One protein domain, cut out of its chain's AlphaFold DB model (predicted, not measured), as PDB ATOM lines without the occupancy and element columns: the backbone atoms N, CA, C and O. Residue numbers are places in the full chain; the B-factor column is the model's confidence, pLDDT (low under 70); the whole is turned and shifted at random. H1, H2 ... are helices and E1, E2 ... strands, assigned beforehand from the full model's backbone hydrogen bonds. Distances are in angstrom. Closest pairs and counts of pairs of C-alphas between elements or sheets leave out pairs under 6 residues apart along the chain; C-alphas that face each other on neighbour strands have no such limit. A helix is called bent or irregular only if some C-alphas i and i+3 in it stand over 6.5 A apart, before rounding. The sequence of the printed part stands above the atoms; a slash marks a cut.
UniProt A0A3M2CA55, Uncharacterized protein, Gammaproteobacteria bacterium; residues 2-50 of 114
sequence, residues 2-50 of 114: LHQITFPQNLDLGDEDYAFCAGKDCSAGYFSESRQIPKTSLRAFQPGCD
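What this domain is: This is residues 2 to 50 of the 114 residues of an uncharacterized protein of Gammaproteobacteria bacterium (UniProt A0A3M2CA55). There is little regular structure: a small, flat domain, mostly loops, with a two-strand hairpin, E1 and E2, extended to a third strand-like row by residues 19 to 20, and one short helix, H1, set away from E2. The 49 printed residues include 11 in named elements, in the order H1, E1, E2, a mixed class; the sheet, E1 - E2, is antiparallel. It is compact, with a radius of gyration of the C-alphas of 10.5 A and spans of 30 by 23 by 12 A.

Where its parts are: E1, residues 28 to 31, is 6.8 A long and begins at C-alpha 28 (0.820, -39.903, 4.661). E2, residues 36 to 38, is 6.4 A long and ends at C-alpha 38 (0.374, -43.862, 6.034). H1, residues 9 to 12, is neither bent nor irregular, but only just: C-alphas 9 and 12 are 6.3 A apart.

How they stand to each other: E1 and E2 form a hairpin, their directions at 158 degrees; N 29 and O 37 are within hydrogen-bond range at 2.8 A. Residues 19 to 20 pair antiparallel with residues 30 to 31 of E1. H1 and E2 are apart. H1 is too short for an O i to N i+4 pair; its one O i to N i+3 pair is not within range.

The domain as a whole: The C-alphas farthest apart, of Asp 15 and Gly 48, are 30.5 A apart. The printed part has no cut. The link from H1 to E1, 15 residues, is long. No printed residue is under 70 in pLDDT.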
ATOM      1  N   LEU A   2      -7.694 -48.265  -3.579       89.94
ATOM      2  CA  LEU A   2      -7.839 -49.597  -2.935       89.94
ATOM      3  C   LEU A   2      -6.726 -50.601  -3.279       89.94
ATOM      4  O   LEU A   2      -6.088 -51.166  -2.397       89.94
ATOM      5  N   HIS A   3      -6.439 -50.760  -4.573       89.75
ATOM      6  CA  HIS A   3      -5.414 -51.676  -5.070       89.75
ATOM      7  C   HIS A   3      -4.014 -51.407  -4.509       89.75
ATOM      8  O   HIS A   3      -3.186 -52.299  -4.531       89.75
ATOM      9  N   GLN A   4      -3.718 -50.193  -4.052       93.75
ATOM     10  CA  GLN A   4      -2.394 -49.777  -3.594       93.75
ATOM     11  C   GLN A   4      -2.123 -50.120  -2.135       93.75
ATOM     12  O   GLN A   4      -0.958 -50.179  -1.750       93.75
ATOM     13  N   ILE A   5      -3.173 -50.330  -1.346       94.81
ATOM     14  CA  ILE A   5      -3.087 -50.507   0.101       94.81
ATOM     15  C   ILE A   5      -2.928 -51.994   0.412       94.81
ATOM     16  O   ILE A   5      -3.570 -52.845  -0.206       94.81
ATOM     17  N   THR A   6      -2.026 -52.311   1.335       93.81
ATOM     18  CA  THR A   6      -1.752 -53.682   1.765       93.81
ATOM     19  C   THR A   6      -2.920 -54.261   2.558       93.81
ATOM     20  O   THR A   6      -3.697 -53.546   3.189       93.81
ATOM     21  N   PHE A   7      -3.048 -55.583   2.531       93.38
ATOM     22  CA  PHE A   7      -3.969 -56.298   3.408       93.38
ATOM     23  C   PHE A   7      -3.375 -56.402   4.827       93.38
ATOM     24  O   PHE A   7      -2.171 -56.642   4.939       93.38
ATOM     25  N   PRO A   8      -4.176 -56.278   5.904       91.94
ATOM     26  CA  PRO A   8      -5.636 -56.113   5.931       91.94
ATOM     27  C   PRO A   8      -6.129 -54.658   5.902       91.94
ATOM     28  O   PRO A   8      -7.331 -54.433   5.998       91.94
ATOM     29  N   GLN A   9      -5.246 -53.662   5.774       88.25
ATOM     30  CA  GLN A   9      -5.624 -52.241   5.867       88.25
ATOM     31  C   GLN A   9      -6.615 -51.812   4.779       88.25
ATOM     32  O   GLN A   9      -7.352 -50.846   4.946       88.25
ATOM     33  N   ASN A  10      -6.646 -52.536   3.665       91.75
ATOM     34  CA  ASN A  10      -7.571 -52.291   2.572       91.75
ATOM     35  C   ASN A  10      -9.012 -52.787   2.816       91.75
ATOM     36  O   ASN A  10      -9.874 -52.481   1.996       91.75
ATOM     37  N   LEU A  11      -9.284 -53.529   3.900       90.75
ATOM     38  CA  LEU A  11     -10.633 -54.004   4.250       90.75
ATOM     39  C   LEU A  11     -11.550 -52.891   4.763       90.75
ATOM     40  O   LEU A  11     -12.749 -52.928   4.515       90.75
ATOM     41  N   ASP A  12     -10.986 -51.931   5.489       84.94
ATOM     42  CA  ASP A  12     -11.734 -50.881   6.184       84.94
ATOM     43  C   ASP A  12     -11.600 -49.535   5.465       84.94
ATOM     44  O   ASP A  12     -11.394 -48.492   6.078       84.94
ATOM     45  N   LEU A  13     -11.641 -49.534   4.133       85.31
ATOM     46  CA  LEU A  13     -11.627 -48.294   3.360       85.31
ATOM     47  C   LEU A  13     -13.066 -47.846   3.122       85.31
ATOM     48  O   LEU A  13     -13.818 -48.522   2.427       85.31
ATOM     49  N   GLY A  14     -13.437 -46.717   3.730       81.62
ATOM     50  CA  GLY A  14     -14.715 -46.063   3.475       81.62
ATOM     51  C   GLY A  14     -14.788 -45.486   2.062       81.62
ATOM     52  O   GLY A  14     -13.773 -45.370   1.367       81.62
ATOM     53  N   ASP A  15     -15.999 -45.113   1.661       86.81
ATOM     54  CA  ASP A  15     -16.260 -44.409   0.406       86.81
ATOM     55  C   ASP A  15     -16.051 -42.903   0.620       86.81
ATOM     56  O   ASP A  15     -16.957 -42.175   1.021       86.81
ATOM     57  N   GLU A  16     -14.803 -42.464   0.463       88.88
ATOM     58  CA  GLU A  16     -14.380 -41.070   0.603       88.88
ATOM     59  C   GLU A  16     -13.450 -40.682  -0.550       88.88
ATOM     60  O   GLU A  16     -12.761 -41.525  -1.138       88.88
ATOM     61  N   ASP A  17     -13.360 -39.381  -0.819       91.44
ATOM     62  CA  ASP A  17     -12.397 -38.833  -1.765       91.44
ATOM     63  C   ASP A  17     -11.012 -38.729  -1.118       91.44
ATOM     64  O   ASP A  17     -10.722 -37.839  -0.315       91.44
ATOM     65  N   TYR A  18     -10.131 -39.661  -1.482       93.88
ATOM     66  CA  TYR A  18      -8.744 -39.672  -1.024       93.88
ATOM     67  C   TYR A  18      -7.816 -38.967  -2.016       93.88
ATOM     68  O   TYR A  18      -7.742 -39.324  -3.194       93.88
ATOM     69  N   ALA A  19      -7.000 -38.046  -1.509       94.44
ATOM     70  CA  ALA A  19      -5.874 -37.456  -2.219       94.44
ATOM     71  C   ALA A  19      -4.566 -38.195  -1.892       94.44
ATOM     72  O   ALA A  19      -4.376 -38.696  -0.785       94.44
ATOM     73  N   PHE A  20      -3.641 -38.258  -2.855       95.50
ATOM     74  CA  PHE A  20      -2.302 -38.824  -2.658       95.50
ATOM     75  C   PHE A  20      -1.280 -37.735  -2.313       95.50
ATOM     76  O   PHE A  20      -1.176 -36.725  -3.013       95.50
ATOM     77  N   CYS A  21      -0.456 -37.967  -1.290       94.69
ATOM     78  CA  CYS A  21       0.626 -37.060  -0.921       94.69
ATOM     79  C   CYS A  21       1.925 -37.399  -1.673       94.69
ATOM     80  O   CYS A  21       2.637 -38.347  -1.339       94.69
ATOM     81  N   ALA A  22       2.269 -36.593  -2.681       89.00
ATOM     82  CA  ALA A  22       3.466 -36.809  -3.501       89.00
ATOM     83  C   ALA A  22       4.779 -36.307  -2.868       89.00
ATOM     84  O   ALA A  22       5.854 -36.626  -3.373       89.00
ATOM     85  N   GLY A  23       4.717 -35.519  -1.790       88.38
ATOM     86  CA  GLY A  23       5.910 -34.996  -1.117       88.38
ATOM     87  C   GLY A  23       6.749 -36.123  -0.515       88.38
ATOM     88  O   GLY A  23       6.191 -37.036   0.093       88.38
ATOM     89  N   LYS A  24       8.078 -36.076  -0.670       83.12
ATOM     90  CA  LYS A  24       8.977 -37.138  -0.180       83.12
ATOM     91  C   LYS A  24       8.914 -37.290   1.340       83.12
ATOM     92  O   LYS A  24       8.702 -38.404   1.809       83.12
ATOM     93  N   ASP A  25       8.918 -36.171   2.060       87.19
ATOM     94  CA  ASP A  25       8.895 -36.127   3.532       87.19
ATOM     95  C   ASP A  25       7.499 -36.350   4.139       87.19
ATOM     96  O   ASP A  25       7.321 -36.370   5.354       87.19
ATOM     97  N   CYS A  26       6.485 -36.531   3.294       90.56
ATOM     98  CA  CYS A  26       5.132 -36.816   3.744       90.56
ATOM     99  C   CYS A  26       5.040 -38.251   4.269       90.56
ATOM    100  O   CYS A  26       5.297 -39.199   3.520       90.56
ATOM    101  N   SER A  27       4.639 -38.413   5.531       92.06
ATOM    102  CA  SER A  27       4.365 -39.722   6.138       92.06
ATOM    103  C   SER A  27       3.042 -40.325   5.652       92.06
ATOM    104  O   SER A  27       2.905 -41.549   5.591       92.06
ATOM    105  N   ALA A  28       2.081 -39.484   5.258       94.94
ATOM    106  CA  ALA A  28       0.820 -39.903   4.661       94.94
ATOM    107  C   ALA A  28       1.017 -40.347   3.203       94.94
ATOM    108  O   ALA A  28       1.710 -39.694   2.425       94.94
ATOM    109  N   GLY A  29       0.406 -41.470   2.832       95.31
ATOM    110  CA  GLY A  29       0.286 -41.930   1.451       95.31
ATOM    111  C   GLY A  29      -0.990 -41.387   0.828       95.31
ATOM    112  O   GLY A  29      -0.926 -40.615  -0.126       95.31
ATOM    113  N   TYR A  30      -2.133 -41.735   1.419       95.69
ATOM    114  CA  TYR A  30      -3.433 -41.174   1.062       95.69
ATOM    115  C   TYR A  30      -4.061 -40.461   2.253       95.69
ATOM    116  O   TYR A  30      -3.819 -40.839   3.397       95.69
ATOM    117  N   PHE A  31      -4.882 -39.454   1.996       94.50
ATOM    118  CA  PHE A  31      -5.642 -38.763   3.029       94.50
ATOM    119  C   PHE A  31      -6.971 -38.253   2.476       94.50
ATOM    120  O   PHE A  31      -7.060 -37.908   1.300       94.50
ATOM    121  N   SER A  32      -7.983 -38.221   3.330       93.81
ATOM    122  CA  SER A  32      -9.286 -37.596   3.117       93.81
ATOM    123  C   SER A  32      -9.524 -36.559   4.222       93.81
ATOM    124  O   SER A  32      -8.631 -36.282   5.029       93.81
ATOM    125  N   GLU A  33     -10.725 -35.983   4.282       93.50
ATOM    126  CA  GLU A  33     -11.110 -35.086   5.377       93.50
ATOM    127  C   GLU A  33     -11.097 -35.784   6.742       93.50
ATOM    128  O   GLU A  33     -10.774 -35.159   7.753       93.50
ATOM    129  N   SER A  34     -11.429 -37.077   6.779       91.38
ATOM    130  CA  SER A  34     -11.640 -37.810   8.031       91.38
ATOM    131  C   SER A  34     -10.523 -38.797   8.378       91.38
ATOM    132  O   SER A  34     -10.400 -39.219   9.531       91.38
ATOM    133  N   ARG A  35      -9.687 -39.171   7.401       91.62
ATOM    134  CA  ARG A  35      -8.726 -40.266   7.550       91.62
ATOM    135  C   ARG A  35      -7.391 -39.973   6.884       91.62
ATOM    136  O   ARG A  35      -7.308 -39.392   5.808       91.62
ATOM    137  N   GLN A  36      -6.324 -40.482   7.493       93.81
ATOM    138  CA  GLN A  36      -4.999 -40.554   6.884       93.81
ATOM    139  C   GLN A  36      -4.520 -42.001   6.833       93.81
ATOM    140  O   GLN A  36      -4.618 -42.742   7.809       93.81
ATOM    141  N   ILE A  37      -3.982 -42.392   5.685       94.25
ATOM    142  CA  ILE A  37      -3.414 -43.710   5.426       94.25
ATOM    143  C   ILE A  37      -1.911 -43.508   5.243       94.25
ATOM    144  O   ILE A  37      -1.507 -42.799   4.315       94.25
ATOM    145  N   PRO A  38      -1.061 -44.091   6.100       94.50
ATOM    146  CA  PRO A  38       0.374 -43.862   6.034       94.50
ATOM    147  C   PRO A  38       0.971 -44.495   4.773       94.50
ATOM    148  O   PRO A  38       0.487 -45.522   4.291       94.50
ATOM    149  N   LYS A  39       2.061 -43.920   4.250       93.88
ATOM    150  CA  LYS A  39       2.780 -44.486   3.094       93.88
ATOM    151  C   LYS A  39       3.193 -45.925   3.341       93.88
ATOM    152  O   LYS A  39       3.064 -46.745   2.448       93.88
ATOM    153  N   THR A  40       3.601 -46.256   4.559       93.19
ATOM    154  CA  THR A  40       3.991 -47.616   4.952       93.19
ATOM    155  C   THR A  40       2.857 -48.643   4.870       93.19
ATOM    156  O   THR A  40       3.122 -49.829   5.014       93.19
ATOM    157  N   SER A  41       1.606 -48.244   4.613       94.44
ATOM    158  CA  SER A  41       0.500 -49.159   4.286       94.44
ATOM    159  C   SER A  41       0.296 -49.360   2.781       94.44
ATOM    160  O   SER A  41      -0.642 -50.037   2.370       94.44
ATOM    161  N   LEU A  42       1.128 -48.761   1.929       94.94
ATOM    162  CA  LEU A  42       1.064 -48.925   0.479       94.94
ATOM    163  C   LEU A  42       2.105 -49.952   0.027       94.94
ATOM    164  O   LEU A  42       3.228 -49.981   0.530       94.94
ATOM    165  N   ARG A  43       1.759 -50.757  -0.984       93.50
ATOM    166  CA  ARG A  43       2.649 -51.791  -1.551       93.50
ATOM    167  C   ARG A  43       3.985 -51.225  -2.036       93.50
ATOM    168  O   ARG A  43       5.019 -51.832  -1.824       93.50
ATOM    169  N   ALA A  44       3.939 -50.053  -2.664       92.38
ATOM    170  CA  ALA A  44       5.098 -49.378  -3.246       92.38
ATOM    171  C   ALA A  44       6.105 -48.830  -2.223       92.38
ATOM    172  O   ALA A  44       7.212 -48.468  -2.593       92.38
ATOM    173  N   PHE A  45       5.703 -48.717  -0.957       92.56
ATOM    174  CA  PHE A  45       6.478 -48.062   0.097       92.56
ATOM    175  C   PHE A  45       6.769 -49.027   1.255       92.56
ATOM    176  O   PHE A  45       7.031 -48.593   2.378       92.56
ATOM    177  N   GLN A  46       6.682 -50.337   1.004       91.75
ATOM    178  CA  GLN A  46       7.116 -51.340   1.971       91.75
ATOM    179  C   GLN A  46       8.643 -51.309   2.127       91.75
ATOM    180  O   GLN A  46       9.353 -50.935   1.187       91.75
ATOM    181  N   PRO A  47       9.173 -51.718   3.292       90.69
ATOM    182  CA  PRO A  47      10.610 -51.876   3.472       90.69
ATOM    183  C   PRO A  47      11.220 -52.760   2.377       90.69
ATOM    184  O   PRO A  47      10.724 -53.853   2.108       90.69
ATOM    185  N   GLY A  48      12.302 -52.284   1.757       89.69
ATOM    186  CA  GLY A  48      12.999 -52.994   0.680       89.69
ATOM    187  C   GLY A  48      12.453 -52.746  -0.730       89.69
ATOM    188  O   GLY A  48      13.034 -53.259  -1.680       89.69
ATOM    189  N   CYS A  49      11.383 -51.963  -0.893       90.12
ATOM    190  CA  CYS A  49      10.948 -51.501  -2.211       90.12
ATOM    191  C   CYS A  49      11.745 -50.271  -2.663       90.12
ATOM    192  O   CYS A  49      11.986 -49.352  -1.877       90.12
ATOM    193  N   ASP A  50      12.094 -50.235  -3.948       93.62
ATOM    194  CA  ASP A  50      12.711 -49.066  -4.570       93.62
ATOM    195  C   ASP A  50      11.705 -47.925  -4.778       93.62
ATOM    196  O   ASP A  50      10.504 -48.134  -4.972       93.62
TER     197      ASP A  50